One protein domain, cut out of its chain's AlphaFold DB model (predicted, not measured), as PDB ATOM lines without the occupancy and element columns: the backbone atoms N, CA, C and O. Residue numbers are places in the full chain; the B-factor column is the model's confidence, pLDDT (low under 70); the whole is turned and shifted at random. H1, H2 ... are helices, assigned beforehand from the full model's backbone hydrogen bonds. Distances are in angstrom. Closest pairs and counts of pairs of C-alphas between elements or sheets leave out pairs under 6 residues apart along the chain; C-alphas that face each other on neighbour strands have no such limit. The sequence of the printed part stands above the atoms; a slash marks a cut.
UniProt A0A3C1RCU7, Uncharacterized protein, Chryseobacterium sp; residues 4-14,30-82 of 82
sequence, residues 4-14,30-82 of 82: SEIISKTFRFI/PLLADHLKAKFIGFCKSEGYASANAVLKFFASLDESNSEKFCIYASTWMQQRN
ATOM      1  N   SER A   4     -16.454   7.979 -18.056       93.75
ATOM      2  CA  SER A   4     -16.311   6.794 -18.910       93.75
ATOM      3  C   SER A   4     -16.175   7.152 -20.392       93.75
ATOM      4  O   SER A   4     -15.367   6.541 -21.089       93.75
ATOM      5  N   GLU A   5     -16.900   8.165 -20.873       91.44
ATOM      6  CA  GLU A   5     -16.755   8.683 -22.238       91.44
ATOM      7  C   GLU A   5     -15.368   9.293 -22.471       91.44
ATOM      8  O   GLU A   5     -14.745   9.002 -23.492       91.44
ATOM      9  N   ILE A   6     -14.860  10.083 -21.516       90.31
ATOM     10  CA  ILE A   6     -13.514  10.674 -21.591       90.31
ATOM     11  C   ILE A   6     -12.466   9.563 -21.677       90.31
ATOM     12  O   ILE A   6     -11.652   9.552 -22.595       90.31
ATOM     13  N   ILE A   7     -12.531   8.582 -20.773       92.69
ATOM     14  CA  ILE A   7     -11.606   7.443 -20.753       92.69
ATOM     15  C   ILE A   7     -11.669   6.658 -22.074       92.69
ATOM     16  O   ILE A   7     -10.632   6.346 -22.660       92.69
ATOM     17  N   SER A   8     -12.873   6.371 -22.582       93.38
ATOM     18  CA  SER A   8     -13.054   5.653 -23.851       93.38
ATOM     19  C   SER A   8     -12.444   6.410 -25.033       93.38
ATOM     20  O   SER A   8     -11.733   5.815 -25.848       93.38
ATOM     21  N   LYS A   9     -12.669   7.727 -25.112       92.56
ATOM     22  CA  LYS A   9     -12.091   8.575 -26.160       92.56
ATOM     23  C   LYS A   9     -10.569   8.652 -26.066       92.56
ATOM     24  O   LYS A   9      -9.915   8.537 -27.099       92.56
ATOM     25  N   THR A  10     -10.004   8.735 -24.860       92.44
ATOM     26  CA  THR A  10      -8.549   8.718 -24.651       92.44
ATOM     27  C   THR A  10      -7.922   7.428 -25.176       92.44
ATOM     28  O   THR A  10      -6.948   7.480 -25.924       92.44
ATOM     29  N   PHE A  11      -8.499   6.261 -24.866       92.38
ATOM     30  CA  PHE A  11      -7.988   4.992 -25.398       92.38
ATOM     31  C   PHE A  11      -8.110   4.902 -26.924       92.38
ATOM     32  O   PHE A  11      -7.182   4.432 -27.583       92.38
ATOM     33  N   ARG A  12      -9.213   5.396 -27.506       92.50
ATOM     34  CA  ARG A  12      -9.372   5.470 -28.968       92.50
ATOM     35  C   ARG A  12      -8.341   6.388 -29.615       92.50
ATOM     36  O   ARG A  12      -7.837   6.034 -30.676       92.50
ATOM     37  N   PHE A  13      -8.037   7.527 -28.996       92.75
ATOM     38  CA  PHE A  13      -6.994   8.437 -29.461       92.75
ATOM     39  C   PHE A  13      -5.625   7.761 -29.427       92.75
ATOM     40  O   PHE A  13      -4.976   7.693 -30.459       92.75
ATOM     41  N   ILE A  14      -5.216   7.189 -28.289       91.75
ATOM     42  CA  ILE A  14      -3.903   6.535 -28.157       91.75
ATOM     43  C   ILE A  14      -3.743   5.402 -29.180       91.75
ATOM     44  O   ILE A  14      -2.678   5.258 -29.775       91.75
ATOM     45  N   PRO A  30      10.526  23.143 -36.277       95.88
ATOM     46  CA  PRO A  30      10.936  21.931 -36.994       95.88
ATOM     47  C   PRO A  30      12.067  21.150 -36.314       95.88
ATOM     48  O   PRO A  30      12.019  19.927 -36.240       95.88
ATOM     49  N   LEU A  31      13.056  21.845 -35.740       97.44
ATOM     50  CA  LEU A  31      14.168  21.198 -35.030       97.44
ATOM     51  C   LEU A  31      13.704  20.481 -33.754       97.44
ATOM     52  O   LEU A  31      14.225  19.418 -33.410       97.44
ATOM     53  N   LEU A  32      12.722  21.051 -33.049       97.44
ATOM     54  CA  LEU A  32      12.113  20.402 -31.892       97.44
ATOM     55  C   LEU A  32      11.271  19.201 -32.331       97.44
ATOM     56  O   LEU A  32      11.372  18.141 -31.716       97.44
ATOM     57  N   ALA A  33      10.492  19.343 -33.405       97.94
ATOM     58  CA  ALA A  33       9.720  18.245 -33.974       97.94
ATOM     59  C   ALA A  33      10.629  17.065 -34.360       97.94
ATOM     60  O   ALA A  33      10.351  15.931 -33.970       97.94
ATOM     61  N   ASP A  34      11.763  17.321 -35.018       97.88
ATOM     62  CA  ASP A  34      12.753  16.293 -35.364       97.88
ATOM     63  C   ASP A  34      13.337  15.609 -34.120       97.88
ATOM     64  O   ASP A  34      13.425  14.376 -34.058       97.88
ATOM     65  N   HIS A  35      13.691  16.389 -33.092       97.38
ATOM     66  CA  HIS A  35      14.183  15.856 -31.821       97.38
ATOM     67  C   HIS A  35      13.149  14.943 -31.141       97.38
ATOM     68  O   HIS A  35      13.463  13.820 -30.732       97.38
ATOM     69  N   LEU A  36      11.899  15.399 -31.047       98.06
ATOM     70  CA  LEU A  36      10.805  14.651 -30.430       98.06
ATOM     71  C   LEU A  36      10.436  13.407 -31.238       98.06
ATOM     72  O   LEU A  36      10.184  12.352 -30.656       98.06
ATOM     73  N   LYS A  37      10.487  13.486 -32.568       96.62
ATOM     74  CA  LYS A  37      10.286  12.343 -33.460       96.62
ATOM     75  C   LYS A  37      11.352  11.280 -33.254       96.62
ATOM     76  O   LYS A  37      11.018  10.106 -33.104       96.62
ATOM     77  N   ALA A  38      12.623  11.672 -33.174       96.62
ATOM     78  CA  ALA A  38      13.708  10.745 -32.863       96.62
ATOM     79  C   ALA A  38      13.499  10.070 -31.496       96.62
ATOM     80  O   ALA A  38      13.645   8.848 -31.378       96.62
ATOM     81  N   LYS A  39      13.076  10.839 -30.483       96.25
ATOM     82  CA  LYS A  39      12.747  10.326 -29.145       96.25
ATOM     83  C   LYS A  39      11.588   9.322 -29.180       96.25
ATOM     84  O   LYS A  39      11.709   8.229 -28.628       96.25
ATOM     85  N   PHE A  40      10.498   9.648 -29.875       95.88
ATOM     86  CA  PHE A  40       9.339   8.766 -30.037       95.88
ATOM     87  C   PHE A  40       9.697   7.467 -30.766       95.88
ATOM     88  O   PHE A  40       9.321   6.385 -30.320       95.88
ATOM     89  N   ILE A  41      10.492   7.546 -31.838       94.19
ATOM     90  CA  ILE A  41      11.011   6.364 -32.541       94.19
ATOM     91  C   ILE A  41      11.842   5.488 -31.593       94.19
ATOM     92  O   ILE A  41      11.759   4.261 -31.672       94.19
ATOM     93  N   GLY A  42      12.611   6.095 -30.684       94.88
ATOM     94  CA  GLY A  42      13.326   5.384 -29.624       94.88
ATOM     95  C   GLY A  42      12.392   4.539 -28.755       94.88
ATOM     96  O   GLY A  42      12.632   3.341 -28.596       94.88
ATOM     97  N   PHE A  43      11.289   5.123 -28.276       94.88
ATOM     98  CA  PHE A  43      10.269   4.386 -27.520       94.88
ATOM     99  C   PHE A  43       9.578   3.312 -28.364       94.88
ATOM    100  O   PHE A  43       9.399   2.188 -27.908       94.88
ATOM    101  N   CYS A  44       9.240   3.598 -29.621       92.25
ATOM    102  CA  CYS A  44       8.682   2.584 -30.515       92.25
ATOM    103  C   CYS A  44       9.614   1.374 -30.633       92.25
ATOM    104  O   CYS A  44       9.159   0.244 -30.503       92.25
ATOM    105  N   LYS A  45      10.918   1.585 -30.820       91.62
ATOM    106  CA  LYS A  45      11.888   0.487 -30.921       91.62
ATOM    107  C   LYS A  45      12.015  -0.313 -29.621       91.62
ATOM    108  O   LYS A  45      12.170  -1.527 -29.701       91.62
ATOM    109  N   SER A  46      11.929   0.327 -28.450       88.50
ATOM    110  CA  SER A  46      12.016  -0.378 -27.160       88.50
ATOM    111  C   SER A  46      10.770  -1.202 -26.832       88.50
ATOM    112  O   SER A  46      10.883  -2.235 -26.183       88.50
ATOM    113  N   GLU A  47       9.591  -0.771 -27.292       81.75
ATOM    114  CA  GLU A  47       8.300  -1.385 -26.946       81.75
ATOM    115  C   GLU A  47       7.741  -2.369 -27.991       81.75
ATOM    116  O   GLU A  47       6.591  -2.787 -27.869       81.75
ATOM    117  N   GLY A  48       8.499  -2.723 -29.034       73.44
ATOM    118  CA  GLY A  48       8.019  -3.626 -30.092       73.44
ATOM    119  C   GLY A  48       7.213  -2.956 -31.218       73.44
ATOM    120  O   GLY A  48       6.427  -3.624 -31.878       73.44
ATOM    121  N   TYR A  49       7.475  -1.669 -31.471       68.44
ATOM    122  CA  TYR A  49       6.899  -0.767 -32.485       68.44
ATOM    123  C   TYR A  49       5.438  -0.345 -32.268       68.44
ATOM    124  O   TYR A  49       4.566  -1.159 -31.992       68.44
ATOM    125  N   ALA A  50       5.180   0.963 -32.445       64.31
ATOM    126  CA  ALA A  50       3.852   1.587 -32.551       64.31
ATOM    127  C   ALA A  50       2.824   1.190 -31.469       64.31
ATOM    128  O   ALA A  50       1.618   1.206 -31.706       64.31
ATOM    129  N   SER A  51       3.287   0.835 -30.268       79.31
ATOM    130  CA  SER A  51       2.408   0.426 -29.178       79.31
ATOM    131  C   SER A  51       1.815   1.636 -28.455       79.31
ATOM    132  O   SER A  51       2.443   2.692 -28.340       79.31
ATOM    133  N   ALA A  52       0.627   1.459 -27.873       88.31
ATOM    134  CA  ALA A  52       0.037   2.434 -26.956       88.31
ATOM    135  C   ALA A  52       1.012   2.830 -25.826       88.31
ATOM    136  O   ALA A  52       1.022   3.974 -25.376       88.31
ATOM    137  N   ASN A  53       1.885   1.904 -25.411       89.62
ATOM    138  CA  ASN A  53       2.900   2.168 -24.397       89.62
ATOM    139  C   ASN A  53       3.969   3.164 -24.872       89.62
ATOM    140  O   ASN A  53       4.423   3.986 -24.080       89.62
ATOM    141  N   ALA A  54       4.348   3.143 -26.154       92.56
ATOM    142  CA  ALA A  54       5.289   4.115 -26.710       92.56
ATOM    143  C   ALA A  54       4.721   5.543 -26.664       92.56
ATOM    144  O   ALA A  54       5.449   6.478 -26.339       92.56
ATOM    145  N   VAL A  55       3.416   5.706 -26.910       93.06
ATOM    146  CA  VAL A  55       2.717   6.999 -26.788       93.06
ATOM    147  C   VAL A  55       2.692   7.470 -25.334       93.06
ATOM    148  O   VAL A  55       3.021   8.621 -25.056       93.06
ATOM    149  N   LEU A  56       2.368   6.579 -24.390       93.38
ATOM    150  CA  LEU A  56       2.350   6.907 -22.961       93.38
ATOM    151  C   LEU A  56       3.742   7.289 -22.436       93.38
ATOM    152  O   LEU A  56       3.875   8.292 -21.737       93.38
ATOM    153  N   LYS A  57       4.788   6.538 -22.805       94.88
ATOM    154  CA  LYS A  57       6.182   6.861 -22.455       94.88
ATOM    155  C   LYS A  57       6.641   8.169 -23.082       94.88
ATOM    156  O   LYS A  57       7.324   8.949 -22.425       94.88
ATOM    157  N   PHE A  58       6.250   8.422 -24.329       96.19
ATOM    158  CA  PHE A  58       6.528   9.688 -24.987       96.19
ATOM    159  C   PHE A  58       5.905  10.851 -24.226       96.19
ATOM    160  O   PHE A  58       6.650  11.740 -23.818       96.19
ATOM    161  N   PHE A  59       4.601  10.792 -23.945       96.25
ATOM    162  CA  PHE A  59       3.890  11.810 -23.172       96.25
ATOM    163  C   PHE A  59       4.524  12.040 -21.793       96.25
ATOM    164  O   PHE A  59       4.834  13.174 -21.445       96.25
ATOM    165  N   ALA A  60       4.814  10.967 -21.050       96.62
ATOM    166  CA  ALA A  60       5.456  11.047 -19.735       96.62
ATOM    167  C   ALA A  60       6.880  11.634 -19.771       96.62
ATOM    168  O   ALA A  60       7.421  12.008 -18.734       96.62
ATOM    169  N   SER A  61       7.508  11.685 -20.949       97.50
ATOM    170  CA  SER A  61       8.850  12.235 -21.139       97.50
ATOM    171  C   SER A  61       8.864  13.707 -21.563       97.50
ATOM    172  O   SER A  61       9.954  14.256 -21.756       97.50
ATOM    173  N   LEU A  62       7.694  14.302 -21.806       97.88
ATOM    174  CA  LEU A  62       7.553  15.712 -22.151       97.88
ATOM    175  C   LEU A  62       7.667  16.568 -20.887       97.88
ATOM    176  O   LEU A  62       7.290  16.140 -19.797       97.88
ATOM    177  N   ASP A  63       8.186  17.782 -21.042       97.38
ATOM    178  CA  ASP A  63       8.031  18.809 -20.016       97.38
ATOM    179  C   ASP A  63       6.587  19.339 -19.983       97.38
ATOM    180  O   ASP A  63       5.746  18.980 -20.812       97.38
ATOM    181  N   GLU A  64       6.305  20.208 -19.016       97.31
ATOM    182  CA  GLU A  64       4.976  20.776 -18.797       97.31
ATOM    183  C   GLU A  64       4.403  21.431 -20.066       97.31
ATOM    184  O   GLU A  64       3.313  21.061 -20.505       97.31
ATOM    185  N   SER A  65       5.165  22.307 -20.727       96.81
ATOM    186  CA  SER A  65       4.701  23.020 -21.925       96.81
ATOM    187  C   SER A  65       4.410  22.077 -23.095       96.81
ATOM    188  O   SER A  65       3.382  22.191 -23.767       96.81
ATOM    189  N   ASN A  66       5.290  21.107 -23.343       98.00
ATOM    190  CA  ASN A  66       5.109  20.149 -24.425       98.00
ATOM    191  C   ASN A  66       3.964  19.167 -24.134       98.00
ATOM    192  O   ASN A  66       3.244  18.771 -25.054       98.00
ATOM    193  N   SER A  67       3.763  18.804 -22.865       97.88
ATOM    194  CA  SER A  67       2.630  17.980 -22.437       97.88
ATOM    195  C   SER A  67       1.293  18.701 -22.643       97.88
ATOM    196  O   SER A  67       0.335  18.087 -23.116       97.88
ATOM    197  N   GLU A  68       1.237  20.013 -22.397       98.12
ATOM    198  CA  GLU A  68       0.052  20.834 -22.646       98.12
ATOM    199  C   GLU A  68      -0.283  20.893 -24.142       98.12
ATOM    200  O   GLU A  68      -1.422  20.605 -24.523       98.12
ATOM    201  N   LYS A  69       0.710  21.161 -25.006       98.00
ATOM    202  CA  LYS A  69       0.526  21.138 -26.471       98.00
ATOM    203  C   LYS A  69      -0.033  19.791 -26.950       98.00
ATOM    204  O   LYS A  69      -0.977  19.755 -27.743       98.00
ATOM    205  N   PHE A  70       0.497  18.683 -26.428       97.50
ATOM    206  CA  PHE A  70       0.001  17.342 -26.735       97.50
ATOM    207  C   PHE A  70      -1.453  17.135 -26.279       97.50
ATOM    208  O   PHE A  70      -2.271  16.612 -27.037       97.50
ATOM    209  N   CYS A  71      -1.803  17.567 -25.065       96.62
ATOM    210  CA  CYS A  71      -3.166  17.470 -24.536       96.62
ATOM    211  C   CYS A  71      -4.174  18.291 -25.349       96.62
ATOM    212  O   CYS A  71      -5.281  17.812 -25.606       96.62
ATOM    213  N   ILE A  72      -3.800  19.498 -25.787       97.06
ATOM    214  CA  ILE A  72      -4.635  20.337 -26.659       97.06
ATOM    215  C   ILE A  72      -4.917  19.600 -27.968       97.06
ATOM    216  O   ILE A  72      -6.078  19.436 -28.342       97.06
ATOM    217  N   TYR A  73      -3.873  19.075 -28.612       96.56
ATOM    218  CA  TYR A  73      -4.008  18.302 -29.842       96.56
ATOM    219  C   TYR A  73      -4.919  17.080 -29.677       96.56
ATOM    220  O   TYR A  73      -5.862  16.891 -30.449       96.56
ATOM    221  N   ALA A  74      -4.684  16.276 -28.635       94.81
ATOM    222  CA  ALA A  74      -5.500  15.107 -28.330       94.81
ATOM    223  C   ALA A  74      -6.971  15.492 -28.098       94.81
ATOM    224  O   ALA A  74      -7.876  14.841 -28.620       94.81
ATOM    225  N   SER A  75      -7.219  16.577 -27.356       94.62
ATOM    226  CA  SER A  75      -8.563  17.105 -27.104       94.62
ATOM    227  C   SER A  75      -9.271  17.494 -28.402       94.62
ATOM    228  O   SER A  75     -10.393  17.046 -28.646       94.62
ATOM    229  N   THR A  76      -8.600  18.244 -29.282       94.31
ATOM    230  CA  THR A  76      -9.141  18.630 -30.593       94.31
ATOM    231  C   THR A  76      -9.462  17.407 -31.451       94.31
ATOM    232  O   THR A  76     -10.567  17.301 -31.987       94.31
ATOM    233  N   TRP A  77      -8.550  16.436 -31.526       93.50
ATOM    234  CA  TRP A  77      -8.768  15.194 -32.270       93.50
ATOM    235  C   TRP A  77      -9.991  14.419 -31.748       93.50
ATOM    236  O   TRP A  77     -10.828  13.957 -32.526       93.50
ATOM    237  N   MET A  78     -10.142  14.317 -30.420       92.00
ATOM    238  CA  MET A  78     -11.256  13.613 -29.766       92.00
ATOM    239  C   MET A  78     -12.617  14.307 -29.942       92.00
ATOM    240  O   MET A  78     -13.661  13.664 -29.775       92.00
ATOM    241  N   GLN A  79     -12.624  15.606 -30.246       89.38
ATOM    242  CA  GLN A  79     -13.836  16.376 -30.543       89.38
ATOM    243  C   GLN A  79     -14.270  16.233 -32.007       89.38
ATOM    244  O   GLN A  79     -15.466  16.184 -32.278       89.38
ATOM    245  N   GLN A  80     -13.319  16.130 -32.941       85.69
ATOM    246  CA  GLN A  80     -13.601  16.033 -34.379       85.69
ATOM    247  C   GLN A  80     -14.171  14.671 -34.808       85.69
ATOM    248  O   GLN A  80     -14.823  14.586 -35.844       85.69
ATOM    249  N   ARG A  81     -13.935  13.605 -34.033       72.19
ATOM    250  CA  ARG A  81     -14.346  12.225 -34.359       72.19
ATOM    251  C   ARG A  81     -15.516  11.712 -33.506       72.19
ATOM    252  O   ARG A  81     -15.447  10.594 -32.994       72.19
ATOM    253  N   ASN A  82     -16.547  12.542 -33.318       53.47
ATOM    254  CA  ASN A  82     -17.814  12.123 -32.695       53.47
ATOM    255  C   ASN A  82     -18.547  11.080 -33.543       53.47
ATOM    256  O   ASN A  82     -18.760  11.356 -34.743       53.47
TER     257      ASN A  82
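What this domain is: This is residues 4 to 14 and 30 to 82 of the 82 residues of an uncharacterized protein of Chryseobacterium sp (UniProt A0A3C1RCU7). Two long helices, H2 and H4, stand apart, and the short helix H3 packs on H2 and only just reaches H4 near the first part of H4, at residues 67 to 70; H1 packs across H4 farther along, at residues 74 to 78, on the same side of H4 as H3. The contacts run in a row, H2 to H3 to H4 to H1, and the first residues of H2, 30 to 35, stick out. The printed part has 64 residues with four named helices, in the order H1, H2, H3, H4, and no named strand; the class is all helix. It is only just compact, close to loose, with a radius of gyration of the C-alphas of 12.6 A and spans of 31 by 26 by 18 A.

Where its parts are: H2, residues 30 to 46, is 24.4 A long and begins at C-alpha 30, (10.936, 21.931, -36.994). H4, residues 64 to 80, is 24.7 A long and ends at C-alpha 80, (-13.601, 16.033, -34.379). H3, residues 52 to 60, measures 12.5 A. H1, residues 4 to 14, measures 15.5 A and begins at (-16.311, 6.794, -18.910).

How they stand to each other: H2 touches H3 with residues 39 to 44 alone, at a steep tilt of 47 degrees, opposite ways; the closest C-alphas, of Phe 43 and Ala 54, are 5.1 A apart. H3 and H4 form a helical hairpin and only just touch, with 3 pairs of C-alphas within 8 A, the closest being Phe 59 and Ser 67 at 6.3 A. Their tilt is steep, 44 degrees. H4 touches H1 with residues 74 to 78 alone, about perpendicular at 74 degrees, closest at the C-alphas of Lys 9 and Met 78, 6.3 A. H1 and H3 are close but not clearly touching; the closest C-alphas, of Ile 14 and Ala 52, are 5.8 A apart. H2 is apart from H4 and from H1. In H1, H2, H3 and H4 every O i to N i+4 pair is within hydrogen-bond range.

The domain as a whole: The C-alphas farthest apart, of Ser 4 and Leu 31, are 37.4 A from each other. Residues 15 to 29 are not printed, and C-alphas 14 and 30 are 23.1 A apart across the cut. The links H2 to H3 and H3 to H4 are tight. The mean pLDDT of the printed part is 91.9; residues 49, 50 and 82 are under 70.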